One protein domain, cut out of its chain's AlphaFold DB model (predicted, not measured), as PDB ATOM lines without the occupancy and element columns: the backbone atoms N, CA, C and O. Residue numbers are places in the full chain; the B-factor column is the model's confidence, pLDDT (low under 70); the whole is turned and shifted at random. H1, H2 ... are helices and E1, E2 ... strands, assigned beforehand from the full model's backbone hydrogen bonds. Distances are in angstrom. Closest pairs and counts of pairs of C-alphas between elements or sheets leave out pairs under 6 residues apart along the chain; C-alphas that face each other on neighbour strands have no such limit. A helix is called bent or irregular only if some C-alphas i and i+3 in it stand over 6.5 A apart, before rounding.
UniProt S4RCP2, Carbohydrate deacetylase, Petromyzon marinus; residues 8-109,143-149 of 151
ATOM      1  N   LEU A   8     141.067 146.581 128.926       98.00
ATOM      2  CA  LEU A   8     141.215 146.486 130.377       98.00
ATOM      3  C   LEU A   8     142.638 146.891 130.764       98.00
ATOM      4  O   LEU A   8     143.599 146.274 130.317       98.00
ATOM      5  N   HIS A   9     142.755 147.891 131.632       98.25
ATOM      6  CA  HIS A   9     144.005 148.193 132.316       98.25
ATOM      7  C   HIS A   9     144.027 147.408 133.628       98.25
ATOM      8  O   HIS A   9     143.424 147.830 134.616       98.25
ATOM      9  N   ALA A  10     144.620 146.216 133.607       98.50
ATOM     10  CA  ALA A  10     144.639 145.325 134.759       98.50
ATOM     11  C   ALA A  10     145.503 145.918 135.875       98.50
ATOM     12  O   ALA A  10     146.517 146.561 135.610       98.50
ATOM     13  N   ASN A  11     145.136 145.683 137.129       98.50
ATOM     14  CA  ASN A  11     145.837 146.261 138.273       98.50
ATOM     15  C   ASN A  11     146.003 145.239 139.395       98.50
ATOM     16  O   ASN A  11     145.022 144.699 139.882       98.50
ATOM     17  N   VAL A  12     147.234 145.010 139.843       98.38
ATOM     18  CA  VAL A  12     147.529 144.135 140.995       98.38
ATOM     19  C   VAL A  12     148.480 144.795 141.990       98.38
ATOM     20  O   VAL A  12     149.140 144.130 142.789       98.38
ATOM     21  N   THR A  13     148.592 146.119 141.908       98.06
ATOM     22  CA  THR A  13     149.562 146.896 142.675       98.06
ATOM     23  C   THR A  13     148.902 147.950 143.557       98.06
ATOM     24  O   THR A  13     149.456 148.248 144.608       98.06
ATOM     25  N   GLU A  14     147.714 148.468 143.233       97.25
ATOM     26  CA  GLU A  14     147.089 149.562 143.999       97.25
ATOM     27  C   GLU A  14     145.632 149.300 144.396       97.25
ATOM     28  O   GLU A  14     144.839 148.818 143.597       97.25
ATOM     29  N   GLY A  15     145.245 149.676 145.617       96.81
ATOM     30  CA  GLY A  15     143.865 149.532 146.092       96.81
ATOM     31  C   GLY A  15     143.496 148.105 146.512       96.81
ATOM     32  O   GLY A  15     144.350 147.345 146.971       96.81
ATOM     33  N   GLU A  16     142.209 147.778 146.408       97.12
ATOM     34  CA  GLU A  16     141.630 146.487 146.801       97.12
ATOM     35  C   GLU A  16     141.400 145.572 145.585       97.12
ATOM     36  O   GLU A  16     141.127 146.067 144.488       97.12
ATOM     37  N   PRO A  17     141.483 144.242 145.764       97.81
ATOM     38  CA  PRO A  17     141.249 143.280 144.693       97.81
ATOM     39  C   PRO A  17     139.773 143.179 144.304       97.81
ATOM     40  O   PRO A  17     138.868 143.360 145.126       97.81
ATOM     41  N   VAL A  18     139.523 142.767 143.063       98.31
ATOM     42  CA  VAL A  18     138.186 142.342 142.631       98.31
ATOM     43  C   VAL A  18     137.863 140.961 143.212       98.31
ATOM     44  O   VAL A  18     136.739 140.719 143.662       98.31
ATOM     45  N   CYS A  19     138.846 140.058 143.246       97.69
ATOM     46  CA  CYS A  19     138.695 138.701 143.752       97.69
ATOM     47  C   CYS A  19     138.567 138.682 145.284       97.69
ATOM     48  O   CYS A  19     139.536 138.802 146.032       97.69
ATOM     49  N   GLN A  20     137.342 138.466 145.771       94.81
ATOM     50  CA  GLN A  20     137.033 138.478 147.206       94.81
ATOM     51  C   GLN A  20     137.565 137.261 147.978       94.81
ATOM     52  O   GLN A  20     137.644 137.304 149.210       94.81
ATOM     53  N   THR A  21     137.921 136.189 147.265       94.62
ATOM     54  CA  THR A  21     138.398 134.916 147.823       94.62
ATOM     55  C   THR A  21     139.920 134.831 147.936       94.62
ATOM     56  O   THR A  21     140.427 133.803 148.384       94.62
ATOM     57  N   LEU A  22     140.656 135.889 147.571       94.94
ATOM     58  CA  LEU A  22     142.104 135.934 147.763       94.94
ATOM     59  C   LEU A  22     142.487 135.795 149.247       94.94
ATOM     60  O   LEU A  22     141.834 136.394 150.114       94.94
ATOM     61  N   PRO A  23     143.567 135.055 149.563       91.06
ATOM     62  CA  PRO A  23     144.065 134.948 150.926       91.06
ATOM     63  C   PRO A  23     144.454 136.318 151.501       91.06
ATOM     64  O   PRO A  23     145.325 137.012 150.984       91.06
ATOM     65  N   ARG A  24     143.863 136.688 152.641       87.88
ATOM     66  CA  ARG A  24     144.203 137.917 153.389       87.88
ATOM     67  C   ARG A  24     145.215 137.655 154.512       87.88
ATOM     68  O   ARG A  24     145.190 138.292 155.557       87.88
ATOM     69  N   SER A  25     146.099 136.677 154.309       81.50
ATOM     70  CA  SER A  25     147.071 136.244 155.326       81.50
ATOM     71  C   SER A  25     148.273 137.191 155.469       81.50
ATOM     72  O   SER A  25     149.074 137.044 156.391       81.50
ATOM     73  N   GLY A  26     148.436 138.138 154.535       76.50
ATOM     74  CA  GLY A  26     149.626 138.985 154.410       76.50
ATOM     75  C   GLY A  26     150.813 138.311 153.714       76.50
ATOM     76  O   GLY A  26     151.805 138.980 153.412       76.50
ATOM     77  N   ARG A  27     150.710 137.009 153.427       83.88
ATOM     78  CA  ARG A  27     151.600 136.235 152.552       83.88
ATOM     79  C   ARG A  27     150.841 136.000 151.240       83.88
ATOM     80  O   ARG A  27     149.688 135.587 151.318       83.88
ATOM     81  N   GLY A  28     151.430 136.323 150.088       93.44
ATOM     82  CA  GLY A  28     150.738 136.276 148.790       93.44
ATOM     83  C   GLY A  28     150.568 137.646 148.131       93.44
ATOM     84  O   GLY A  28     151.373 138.547 148.342       93.44
ATOM     85  N   LEU A  29     149.519 137.844 147.343       96.44
ATOM     86  CA  LEU A  29     149.299 139.050 146.539       96.44
ATOM     87  C   LEU A  29     148.926 140.288 147.374       96.44
ATOM     88  O   LEU A  29     149.242 141.418 146.997       96.44
ATOM     89  N   LEU A  30     148.287 140.076 148.528       97.19
ATOM     90  CA  LEU A  30     147.740 141.133 149.379       97.19
ATOM     91  C   LEU A  30     148.554 141.338 150.659       97.19
ATOM     92  O   LEU A  30     149.128 140.407 151.233       97.19
ATOM     93  N   LEU A  31     148.551 142.574 151.145       95.25
ATOM     94  CA  LEU A  31     148.970 142.920 152.500       95.25
ATOM     95  C   LEU A  31     147.936 142.419 153.530       95.25
ATOM     96  O   LEU A  31     146.786 142.164 153.169       95.25
ATOM     97  N   PRO A  32     148.290 142.328 154.832       89.38
ATOM     98  CA  PRO A  32     147.341 141.945 155.886       89.38
ATOM     99  C   PRO A  32     146.055 142.790 155.916       89.38
ATOM    100  O   PRO A  32     145.005 142.299 156.312       89.38
ATOM    101  N   GLY A  33     146.126 144.050 155.472       89.75
ATOM    102  CA  GLY A  33     144.973 144.950 155.359       89.75
ATOM    103  C   GLY A  33     144.047 144.674 154.168       89.75
ATOM    104  O   GLY A  33     143.065 145.386 154.005       89.75
ATOM    105  N   GLY A  34     144.341 143.673 153.330       94.31
ATOM    106  CA  GLY A  34     143.519 143.303 152.173       94.31
ATOM    107  C   GLY A  34     143.755 144.137 150.910       94.31
ATOM    108  O   GLY A  34     143.062 143.924 149.921       94.31
ATOM    109  N   THR A  35     144.729 145.045 150.920       96.69
ATOM    110  CA  THR A  35     145.127 145.852 149.761       96.69
ATOM    111  C   THR A  35     146.353 145.275 149.055       96.69
ATOM    112  O   THR A  35     147.118 144.497 149.633       96.69
ATOM    113  N   PHE A  36     146.564 145.668 147.801       97.94
ATOM    114  CA  PHE A  36     147.775 145.333 147.057       97.94
ATOM    115  C   PHE A  36     149.033 146.001 147.637       97.94
ATOM    116  O   PHE A  36     148.975 146.965 148.402       97.94
ATOM    117  N   ARG A  37     150.201 145.474 147.256       96.75
ATOM    118  CA  ARG A  37     151.511 145.800 147.850       96.75
ATOM    119  C   ARG A  37     152.175 147.082 147.324       96.75
ATOM    120  O   ARG A  37     153.289 147.395 147.745       96.75
ATOM    121  N   GLY A  38     151.553 147.806 146.399       97.31
ATOM    122  CA  GLY A  38     152.211 148.860 145.624       97.31
ATOM    123  C   GLY A  38     153.153 148.297 144.555       97.31
ATOM    124  O   GLY A  38     153.488 147.113 144.561       97.31
ATOM    125  N   MET A  39     153.623 149.161 143.651       96.19
ATOM    126  CA  MET A  39     154.580 148.800 142.593       96.19
ATOM    127  C   MET A  39     155.820 148.085 143.143       96.19
ATOM    128  O   MET A  39     156.152 146.982 142.714       96.19
ATOM    129  N   THR A  40     156.507 148.725 144.093       96.56
ATOM    130  CA  THR A  40     157.767 148.220 144.645       96.56
ATOM    131  C   THR A  40     157.535 146.934 145.428       96.56
ATOM    132  O   THR A  40     158.189 145.931 145.163       96.56
ATOM    133  N   GLY A  41     156.542 146.921 146.324       97.19
ATOM    134  CA  GLY A  41     156.252 145.756 147.157       97.19
ATOM    135  C   GLY A  41     155.762 144.544 146.364       97.19
ATOM    136  O   GLY A  41     156.068 143.417 146.746       97.19
ATOM    137  N   PHE A  42     155.038 144.746 145.256       97.81
ATOM    138  CA  PHE A  42     154.666 143.659 144.347       97.81
ATOM    139  C   PHE A  42     155.904 143.039 143.699       97.81
ATOM    140  O   PHE A  42     156.089 141.829 143.787       97.81
ATOM    141  N   ARG A  43     156.766 143.861 143.087       97.56
ATOM    142  CA  ARG A  43     157.964 143.381 142.381       97.56
ATOM    143  C   ARG A  43     158.903 142.632 143.323       97.56
ATOM    144  O   ARG A  43     159.244 141.489 143.054       97.56
ATOM    145  N   GLU A  44     159.196 143.207 144.486       97.25
ATOM    146  CA  GLU A  44     160.030 142.555 145.498       97.25
ATOM    147  C   GLU A  44     159.442 141.223 145.996       97.25
ATOM    148  O   GLU A  44     160.177 140.262 146.211       97.25
ATOM    149  N   ALA A  45     158.123 141.148 146.197       96.44
ATOM    150  CA  ALA A  45     157.464 139.911 146.611       96.44
ATOM    151  C   ALA A  45     157.464 138.854 145.493       96.44
ATOM    152  O   ALA A  45     157.665 137.675 145.776       96.44
ATOM    153  N   MET A  46     157.303 139.260 144.229       96.44
ATOM    154  CA  MET A  46     157.458 138.364 143.079       96.44
ATOM    155  C   MET A  46     158.891 137.830 142.971       96.44
ATOM    156  O   MET A  46     159.067 136.631 142.772       96.44
ATOM    157  N   ASP A  47     159.902 138.688 143.135       96.69
ATOM    158  CA  ASP A  47     161.320 138.307 143.065       96.69
ATOM    159  C   ASP A  47     161.712 137.316 144.169       96.69
ATOM    160  O   ASP A  47     162.505 136.403 143.939       96.69
ATOM    161  N   ARG A  48     161.120 137.450 145.363       96.00
ATOM    162  CA  ARG A  48     161.293 136.490 146.466       96.00
ATOM    163  C   ARG A  48     160.463 135.211 146.314       96.00
ATOM    164  O   ARG A  48     160.674 134.271 147.076       96.00
ATOM    165  N   GLY A  49     159.538 135.158 145.353       94.88
ATOM    166  CA  GLY A  49     158.599 134.043 145.197       94.88
ATOM    167  C   GLY A  49     157.513 133.992 146.279       94.88
ATOM    168  O   GLY A  49     156.929 132.937 146.509       94.88
ATOM    169  N   ASP A  50     157.236 135.118 146.943       95.00
ATOM    170  CA  ASP A  50     156.243 135.228 148.021       95.00
ATOM    171  C   ASP A  50     154.793 135.251 147.501       95.00
ATOM    172  O   ASP A  50     153.850 135.126 148.286       95.00
ATOM    173  N   ILE A  51     154.605 135.475 146.197       96.12
ATOM    174  CA  ILE A  51     153.299 135.520 145.535       96.12
ATOM    175  C   ILE A  51     153.114 134.232 144.735       96.12
ATOM    176  O   ILE A  51     153.860 133.975 143.790       96.12
ATOM    177  N   ASP A  52     152.096 133.443 145.086       94.31
ATOM    178  CA  ASP A  52     151.683 132.297 144.274       94.31
ATOM    179  C   ASP A  52     151.119 132.815 142.935       94.31
ATOM    180  O   ASP A  52     150.151 133.585 142.939       94.31
ATOM    181  N   PRO A  53     151.659 132.388 141.777       94.44
ATOM    182  CA  PRO A  53     151.098 132.735 140.474       94.44
ATOM    183  C   PRO A  53     149.595 132.446 140.346       94.44
ATOM    184  O   PRO A  53     148.914 133.131 139.590       94.44
ATOM    185  N   LYS A  54     149.048 131.482 141.099       95.75
ATOM    186  CA  LYS A  54     147.603 131.213 141.126       95.75
ATOM    187  C   LYS A  54     146.790 132.352 141.728       95.75
ATOM    188  O   LYS A  54     145.697 132.613 141.241       95.75
ATOM    189  N   GLU A  55     147.298 133.048 142.746       97.25
ATOM    190  CA  GLU A  55     146.618 134.229 143.298       97.25
ATOM    191  C   GLU A  55     146.547 135.345 142.252       97.25
ATOM    192  O   GLU A  55     145.515 135.995 142.091       97.25
ATOM    193  N   LEU A  56     147.622 135.513 141.477       97.81
ATOM    194  CA  LEU A  56     147.639 136.438 140.351       97.81
ATOM    195  C   LEU A  56     146.632 136.019 139.264       97.81
ATOM    196  O   LEU A  56     145.863 136.853 138.795       97.81
ATOM    197  N   GLU A  57     146.586 134.735 138.891       98.50
ATOM    198  CA  GLU A  57     145.600 134.217 137.928       98.50
ATOM    199  C   GLU A  57     144.152 134.411 138.421       98.50
ATOM    200  O   GLU A  57     143.287 134.795 137.630       98.50
ATOM    201  N   MET A  58     143.882 134.208 139.718       98.38
ATOM    202  CA  MET A  58     142.569 134.441 140.336       98.38
ATOM    203  C   MET A  58     142.132 135.902 140.218       98.38
ATOM    204  O   MET A  58     141.009 136.171 139.783       98.38
ATOM    205  N   GLU A  59     143.009 136.843 140.573       98.69
ATOM    206  CA  GLU A  59     142.690 138.271 140.502       98.69
ATOM    207  C   GLU A  59     142.479 138.740 139.065       98.69
ATOM    208  O   GLU A  59     141.494 139.412 138.763       98.69
ATOM    209  N   LEU A  60     143.369 138.344 138.153       98.75
ATOM    210  CA  LEU A  60     143.242 138.700 136.744       98.75
ATOM    211  C   LEU A  60     141.962 138.123 136.142       98.75
ATOM    212  O   LEU A  60     141.256 138.831 135.431       98.75
ATOM    213  N   THR A  61     141.618 136.875 136.462       98.75
ATOM    214  CA  THR A  61     140.356 136.269 136.011       98.75
ATOM    215  C   THR A  61     139.158 137.060 136.533       98.75
ATOM    216  O   THR A  61     138.271 137.396 135.749       98.75
ATOM    217  N   ALA A  62     139.164 137.454 137.810       98.75
ATOM    218  CA  ALA A  62     138.096 138.260 138.396       98.75
ATOM    219  C   ALA A  62     137.952 139.635 137.715       98.75
ATOM    220  O   ALA A  62     136.835 140.073 137.440       98.75
ATOM    221  N   GLN A  63     139.058 140.304 137.378       98.75
ATOM    222  CA  GLN A  63     139.020 141.567 136.629       98.75
ATOM    223  C   GLN A  63     138.496 141.389 135.201       98.75
ATOM    224  O   GLN A  63     137.710 142.210 134.723       98.75
ATOM    225  N   MET A  64     138.893 140.310 134.523       98.56
ATOM    226  CA  MET A  64     138.404 139.978 133.185       98.56
ATOM    227  C   MET A  64     136.896 139.706 133.208       98.56
ATOM    228  O   MET A  64     136.161 140.218 132.359       98.56
ATOM    229  N   ASP A  65     136.425 138.924 134.182       98.56
ATOM    230  CA  ASP A  65     135.002 138.642 134.374       98.56
ATOM    231  C   ASP A  65     134.228 139.927 134.651       98.56
ATOM    232  O   ASP A  65     133.224 140.198 133.989       98.56
ATOM    233  N   ARG A  66     134.754 140.778 135.537       98.56
ATOM    234  CA  ARG A  66     134.138 142.065 135.854       98.56
ATOM    235  C   ARG A  66     134.050 142.982 134.635       98.56
ATOM    236  O   ARG A  66     133.034 143.648 134.435       98.56
ATOM    237  N   PHE A  67     135.078 143.003 133.788       98.31
ATOM    238  CA  PHE A  67     135.039 143.727 132.518       98.31
ATOM    239  C   PHE A  67     133.924 143.190 131.612       98.31
ATOM    240  O   PHE A  67     133.153 143.969 131.045       98.31
ATOM    241  N   ARG A  68     133.811 141.863 131.485       97.69
ATOM    242  CA  ARG A  68     132.779 141.221 130.662       97.69
ATOM    243  C   ARG A  68     131.373 141.517 131.176       97.69
ATOM    244  O   ARG A  68     130.504 141.814 130.364       97.69
ATOM    245  N   GLU A  69     131.151 141.484 132.485       98.25
ATOM    246  CA  GLU A  69     129.869 141.853 133.100       98.25
ATOM    247  C   GLU A  69     129.457 143.289 132.763       98.25
ATOM    248  O   GLU A  69     128.297 143.549 132.454       98.25
ATOM    249  N   LEU A  70     130.408 144.226 132.810       97.31
ATOM    250  CA  LEU A  70     130.145 145.649 132.600       97.31
ATOM    251  C   LEU A  70     129.998 146.030 131.123       97.31
ATOM    252  O   LEU A  70     129.296 146.987 130.800       97.31
ATOM    253  N   THR A  71     130.676 145.315 130.225       95.25
ATOM    254  CA  THR A  71     130.771 145.689 128.803       95.25
ATOM    255  C   THR A  71     130.062 144.721 127.856       95.25
ATOM    256  O   THR A  71     129.867 145.043 126.683       95.25
ATOM    257  N   GLY A  72     129.680 143.535 128.336       95.38
ATOM    258  CA  GLY A  72     129.049 142.471 127.555       95.38
ATOM    259  C   GLY A  72     130.011 141.624 126.711       95.38
ATOM    260  O   GLY A  72     129.554 140.759 125.965       95.38
ATOM    261  N   SER A  73     131.329 141.845 126.781       94.81
ATOM    262  CA  SER A  73     132.321 141.064 126.022       94.81
ATOM    263  C   SER A  73     133.683 141.027 126.715       94.81
ATOM    264  O   SER A  73     133.969 141.874 127.552       94.81
ATOM    265  N   TRP A  74     134.540 140.067 126.363       96.12
ATOM    266  CA  TRP A  74     135.937 140.075 126.813       96.12
ATOM    267  C   TRP A  74     136.711 141.263 126.215       96.12
ATOM    268  O   TRP A  74     136.432 141.656 125.074       96.12
ATOM    269  N   PRO A  75     137.696 141.832 126.937       95.50
ATOM    270  CA  PRO A  75     138.503 142.923 126.403       95.50
ATOM    271  C   PRO A  75     139.316 142.435 125.201       95.50
ATOM    272  O   PRO A  75     139.845 141.327 125.187       95.50
ATOM    273  N   ARG A  76     139.441 143.267 124.161       92.69
ATOM    274  CA  ARG A  76     140.294 142.927 123.001       92.69
ATOM    275  C   ARG A  76     141.773 143.204 123.252       92.69
ATOM    276  O   ARG A  76     142.619 142.624 122.575       92.69
ATOM    277  N   HIS A  77     142.056 144.100 124.192       97.06
ATOM    278  CA  HIS A  77     143.390 144.511 124.596       97.06
ATOM    279  C   HIS A  77     143.438 144.611 126.117       97.06
ATOM    280  O   HIS A  77     142.527 145.186 126.720       97.06
ATOM    281  N   VAL A  78     144.490 144.055 126.711       98.19
ATOM    282  CA  VAL A  78     144.750 144.145 128.149       98.19
ATOM    283  C   VAL A  78     146.206 144.533 128.359       98.19
ATOM    284  O   VAL A  78     147.099 143.907 127.790       98.19
ATOM    285  N   ASP A  79     146.465 145.526 129.191       97.69
ATOM    286  CA  ASP A  79     147.799 145.863 129.687       97.69
ATOM    287  C   ASP A  79     147.789 145.946 131.219       97.69
ATOM    288  O   ASP A  79     146.755 145.733 131.850       97.69
ATOM    289  N   GLY A  80     148.955 146.159 131.829       97.62
ATOM    290  CA  GLY A  80     149.099 146.177 133.280       97.62
ATOM    291  C   GLY A  80     149.502 147.537 133.836       97.62
ATOM    292  O   GLY A  80     150.464 148.155 133.364       97.62
ATOM    293  N   HIS A  81     148.810 147.960 134.893       98.00
ATOM    294  CA  HIS A  81     149.194 149.095 135.728       98.00
ATOM    295  C   HIS A  81     150.610 148.903 136.256       98.00
ATOM    296  O   HIS A  81     151.002 147.804 136.656       98.00
ATOM    297  N   GLN A  82     151.411 149.966 136.202       95.88
ATOM    298  CA  GLN A  82     152.807 149.956 136.663       95.88
ATOM    299  C   GLN A  82     153.667 148.821 136.068       95.88
ATOM    300  O   GLN A  82     154.650 148.396 136.672       95.88
ATOM    301  N   HIS A  83     153.322 148.349 134.863       96.81
ATOM    302  CA  HIS A  83     154.070 147.339 134.108       96.81
ATOM    303  C   HIS A  83     154.194 145.970 134.790       96.81
ATOM    304  O   HIS A  83     155.086 145.196 134.440       96.81
ATOM    305  N   PHE A  84     153.313 145.627 135.736       98.06
ATOM    306  CA  PHE A  84     153.401 144.332 136.424       98.06
ATOM    307  C   PHE A  84     153.370 143.151 135.434       98.06
ATOM    308  O   PHE A  84     154.004 142.127 135.669       98.06
ATOM    309  N   HIS A  85     152.647 143.296 134.316       98.25
ATOM    310  CA  HIS A  85     152.366 142.220 133.364       98.25
ATOM    311  C   HIS A  85     153.595 141.754 132.579       98.25
ATOM    312  O   HIS A  85     153.580 140.646 132.051       98.25
ATOM    313  N   VAL A  86     154.661 142.557 132.518       98.12
ATOM    314  CA  VAL A  86     155.938 142.147 131.907       98.12
ATOM    315  C   VAL A  86     156.955 141.623 132.912       98.12
ATOM    316  O   VAL A  86     157.981 141.092 132.496       98.12
ATOM    317  N   HIS A  87     156.658 141.700 134.211       98.19
ATOM    318  CA  HIS A  87     157.532 141.154 135.241       98.19
ATOM    319  C   HIS A  87     157.774 139.650 135.003       98.19
ATOM    320  O   HIS A  87     156.801 138.926 134.757       98.19
ATOM    321  N   PRO A  88     159.014 139.135 135.128       97.38
ATOM    322  CA  PRO A  88     159.337 137.742 134.805       97.38
ATOM    323  C   PRO A  88     158.477 136.715 135.552       97.38
ATOM    324  O   PRO A  88     158.037 135.728 134.969       97.38
ATOM    325  N   GLY A  89     158.182 136.972 136.829       96.75
ATOM    326  CA  GLY A  89     157.317 136.097 137.624       96.75
ATOM    327  C   GLY A  89     155.820 136.188 137.286       96.75
ATOM    328  O   GLY A  89     155.061 135.296 137.649       96.75
ATOM    329  N   ALA A  90     155.371 137.256 136.622       97.81
ATOM    330  CA  ALA A  90     153.949 137.551 136.419       97.81
ATOM    331  C   ALA A  90     153.478 137.284 134.982       97.81
ATOM    332  O   ALA A  90     152.317 136.931 134.759       97.81
ATOM    333  N   CYS A  91     154.369 137.435 133.998       98.06
ATOM    334  CA  CYS A  91     154.009 137.459 132.581       98.06
ATOM    335  C   CYS A  91     153.377 136.150 132.081       98.06
ATOM    336  O   CYS A  91     152.504 136.183 131.215       98.06
ATOM    337  N   VAL A  92     153.749 134.999 132.655       98.25
ATOM    338  CA  VAL A  92     153.159 133.694 132.309       98.25
ATOM    339  C   VAL A  92     151.714 133.587 132.803       98.25
ATOM    340  O   VAL A  92     150.834 133.232 132.020       98.25
ATOM    341  N   ALA A  93     151.459 133.911 134.075       98.25
ATOM    342  CA  ALA A  93     150.114 133.916 134.658       98.25
ATOM    343  C   ALA A  93     149.191 134.876 133.892       98.25
ATOM    344  O   ALA A  93     148.096 134.504 133.468       98.25
ATOM    345  N   PHE A  94     149.693 136.082 133.611       98.56
ATOM    346  CA  PHE A  94     149.005 137.063 132.784       98.56
ATOM    347  C   PHE A  94     148.645 136.499 131.402       98.56
ATOM    348  O   PHE A  94     147.478 136.510 131.004       98.56
ATOM    349  N   ALA A  95     149.618 135.926 130.691       98.38
ATOM    350  CA  ALA A  95     149.399 135.392 129.352       98.38
ATOM    351  C   ALA A  95     148.386 134.234 129.315       98.38
ATOM    352  O   ALA A  95     147.580 134.141 128.386       98.38
ATOM    353  N   ARG A  96     148.395 133.366 130.335       98.44
ATOM    354  CA  ARG A  96     147.438 132.259 130.472       98.44
ATOM    355  C   ARG A  96     146.007 132.749 130.620       98.44
ATOM    356  O   ARG A  96     145.136 132.244 129.912       98.44
ATOM    357  N   VAL A  97     145.773 133.733 131.489       98.62
ATOM    358  CA  VAL A  97     144.433 134.290 131.716       98.62
ATOM    359  C   VAL A  97     143.907 134.958 130.448       98.62
ATOM    360  O   VAL A  97     142.805 134.643 130.001       98.62
ATOM    361  N   LEU A  98     144.713 135.804 129.797       98.25
ATOM    362  CA  LEU A  98     144.316 136.450 128.542       98.25
ATOM    363  C   LEU A  98     143.947 135.419 127.467       98.25
ATOM    364  O   LEU A  98     142.900 135.547 126.827       98.25
ATOM    365  N   ARG A  99     144.762 134.367 127.309       97.38
ATOM    366  CA  ARG A  99     144.489 133.273 126.368       97.38
ATOM    367  C   ARG A  99     143.184 132.550 126.699       97.38
ATOM    368  O   ARG A  99     142.409 132.271 125.786       97.38
ATOM    369  N   ALA A 100     142.928 132.255 127.975       97.44
ATOM    370  CA  ALA A 100     141.700 131.591 128.418       97.44
ATOM    371  C   ALA A 100     140.443 132.431 128.128       97.44
ATOM    372  O   ALA A 100     139.412 131.887 127.736       97.44
ATOM    373  N   CYS A 101     140.548 133.757 128.235       96.44
ATOM    374  CA  CYS A 101     139.476 134.699 127.911       96.44
ATOM    375  C   CYS A 101     139.397 135.064 126.414       96.44
ATOM    376  O   CYS A 101     138.581 135.900 126.028       96.44
ATOM    377  N   GLY A 102     140.246 134.489 125.554       94.94
ATOM    378  CA  GLY A 102     140.274 134.793 124.118       94.94
ATOM    379  C   GLY A 102     140.776 136.203 123.773       94.94
ATOM    380  O   GLY A 102     140.511 136.702 122.680       94.94
ATOM    381  N   THR A 103     141.491 136.856 124.690       95.25
ATOM    382  CA  THR A 103     142.185 138.123 124.429       95.25
ATOM    383  C   THR A 103     143.468 137.853 123.658       95.25
ATOM    384  O   THR A 103     144.199 136.921 123.977       95.25
ATOM    385  N   VAL A 104     143.757 138.673 122.648       93.50
ATOM    386  CA  VAL A 104     144.871 138.434 121.710       93.50
ATOM    387  C   VAL A 104     145.902 139.554 121.676       93.50
ATOM    388  O   VAL A 104     146.867 139.455 120.925       93.50
ATOM    389  N   SER A 105     145.703 140.636 122.433       96.25
ATOM    390  CA  SER A 105     146.589 141.797 122.386       96.25
ATOM    391  C   SER A 105     146.965 142.295 123.772       96.25
ATOM    392  O   SER A 105     146.104 142.428 124.644       96.25
ATOM    393  N   THR A 106     148.249 142.610 123.939       97.69
ATOM    394  CA  THR A 106     148.779 143.264 125.135       97.69
ATOM    395  C   THR A 106     149.896 144.237 124.784       97.69
ATOM    396  O   THR A 106     150.531 144.134 123.738       97.69
ATOM    397  N   ARG A 107     150.145 145.224 125.647       96.06
ATOM    398  CA  ARG A 107     151.249 146.163 125.451       96.06
ATOM    399  C   ARG A 107     152.580 145.510 125.825       96.06
ATOM    400  O   ARG A 107     152.749 145.048 126.949       96.06
ATOM    401  N   VAL A 108     153.569 145.606 124.940       95.12
ATOM    402  CA  VAL A 108     154.980 145.324 125.244       95.12
ATOM    403  C   VAL A 108     155.737 146.661 125.290       95.12
ATOM    404  O   VAL A 108     155.971 147.232 124.225       95.12
ATOM    405  N   PRO A 109     156.070 147.209 126.478       91.06
ATOM    406  CA  PRO A 109     156.714 148.515 126.635       91.06
ATOM    407  C   PRO A 109     158.210 148.451 126.284       91.06
ATOM    408  O   PRO A 109     159.068 148.552 127.152       91.06
ATOM    409  N   ALA A 143     158.404 136.823 124.076       96.19
ATOM    410  CA  ALA A 143     158.447 135.403 123.722       96.19
ATOM    411  C   ALA A 143     157.330 134.615 124.429       96.19
ATOM    412  O   ALA A 143     156.622 133.840 123.785       96.19
ATOM    413  N   VAL A 144     157.121 134.873 125.725       97.50
ATOM    414  CA  VAL A 144     156.048 134.261 126.528       97.50
ATOM    415  C   VAL A 144     154.676 134.615 125.959       97.50
ATOM    416  O   VAL A 144     153.840 133.735 125.752       97.50
ATOM    417  N   PHE A 145     154.454 135.890 125.652       97.88
ATOM    418  CA  PHE A 145     153.209 136.384 125.068       97.88
ATOM    419  C   PHE A 145     152.928 135.729 123.714       97.88
ATOM    420  O   PHE A 145     151.838 135.193 123.506       97.88
ATOM    421  N   SER A 146     153.936 135.655 122.842       96.69
ATOM    422  CA  SER A 146     153.811 135.019 121.524       96.69
ATOM    423  C   SER A 146     153.449 133.532 121.628       96.69
ATOM    424  O   SER A 146     152.575 133.062 120.902       96.69
ATOM    425  N   GLN A 147     154.056 132.792 122.565       97.06
ATOM    426  CA  GLN A 147     153.738 131.377 122.817       97.06
ATOM    427  C   GLN A 147     152.283 131.155 123.261       97.06
ATOM    428  O   GLN A 147     151.715 130.093 123.008       97.06
ATOM    429  N   HIS A 148     151.663 132.158 123.886       96.94
ATOM    430  CA  HIS A 148     150.263 132.119 124.309       96.94
ATOM    431  C   HIS A 148     149.300 132.728 123.274       96.94
ATOM    432  O   HIS A 148     148.098 132.788 123.525       96.94
ATOM    433  N   GLY A 149     149.797 133.128 122.096       95.50
ATOM    434  CA  GLY A 149     148.990 133.703 121.017       95.50
ATOM    435  C   GLY A 149     148.676 135.192 121.183       95.50
ATOM    436  O   GLY A 149     147.781 135.697 120.504       95.50
TER     437      GLY A 149
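Overview. This is residues 8 to 109 and 143 to 149 of the 151 residues of the protein "Carbohydrate deacetylase" of Petromyzon marinus (UniProt S4RCP2). Three helices make a row, H2, H4 and H5, with H4 in the middle, touching H2 with part of H2 and H5 on its other side; a very short two-stranded sheet, E1 beside E2, lies near H2 and H4 alone, E1 passing near the long helix H2 and E2 coming near H4 at a single pair of C-alphas, Val 78 and Leu 98, 7.7 A apart. H3 continues directly from E2, H1 sits beyond H3, and a long winding loop, residues 11 to 37, leads from E1 to H1. The printed part has 109 residues with five named helices and two named strands, in the order E1, H1, H2, E2, H3, H4, H5; the sheet is parallel and the class is mostly helix. The whole is compact, with a radius of gyration of the C-alphas of 13.0 A and spans of 33 by 31 by 20 A.

Along the chain. E1 is residues 8 to 10, beginning at C-alpha 8 at (141.215, 146.486, 130.377), and E2 is residues 78 to 80. H2, residues 53 to 71, is the longest helix, 26.8 A from C-alpha 53 at (151.098, 132.735, 140.474) to C-alpha 71 at (130.771, 145.689, 128.803). H1 is residues 38 to 47, 14.2 A long, and H4 is residues 91 to 100, 14.3 A long. H3 is residues 81 to 86 and is irregular: C-alphas 82 and 85 are 8.4 A apart. H5 is residues 143 to 147, ending at C-alpha 147 at (153.738, 131.377, 122.817).

Arrangement. E1 and E2 are parallel neighbours, their directions 29 degrees apart; N 10 and O 79 are 2.8 A apart and N 79 and O 8 3.2 A, both within hydrogen-bond range. E1, H1, H2 and E2 form a strand-helix-strand unit, two parallel neighbour strands with helices between them along the chain, and its crossover is right-handed. The closest C-alphas of E1 and H2, those of Ala 10 and Gln 63, are 7.0 A apart. The hub is H4, touching three helices. H2 touches H4 with residues 53 to 61 alone, the closest C-alphas being those of Glu 57 and Ala 93 at 5.6 A; they run the same way at a steep tilt of 42 degrees. H5 touches H4, closest at the C-alphas of Ala 95 and Phe 145, 5.8 A. H3 and H4 touch only at the corner, and only just, with 3 pairs of C-alphas within 8 A; the closest, His 85 and Cys 91, are 5.1 A apart. H1 and H3 only just touch, also with 3 pairs, closest at the C-alphas of Met 39 and Gln 82, 6.3 A. H1 and H2 are apart. In H1, H2, H4 and H5 every O i to N i+4 pair is within hydrogen-bond range; in H3 0 of 2 are, beside 2 of 3 O i to N i+3 pairs.

Size, cuts and confidence. The two C-alphas farthest apart, those of Arg 48 and Gly 72, are 37.9 A apart. Residues 110 to 142 are not printed, and C-alphas 109 and 143 are 13.5 A apart across the cut. The link from E1 to H1 is long, with 27 residues. The mean pLDDT of the printed part is 96.2, and no printed residue is under 70.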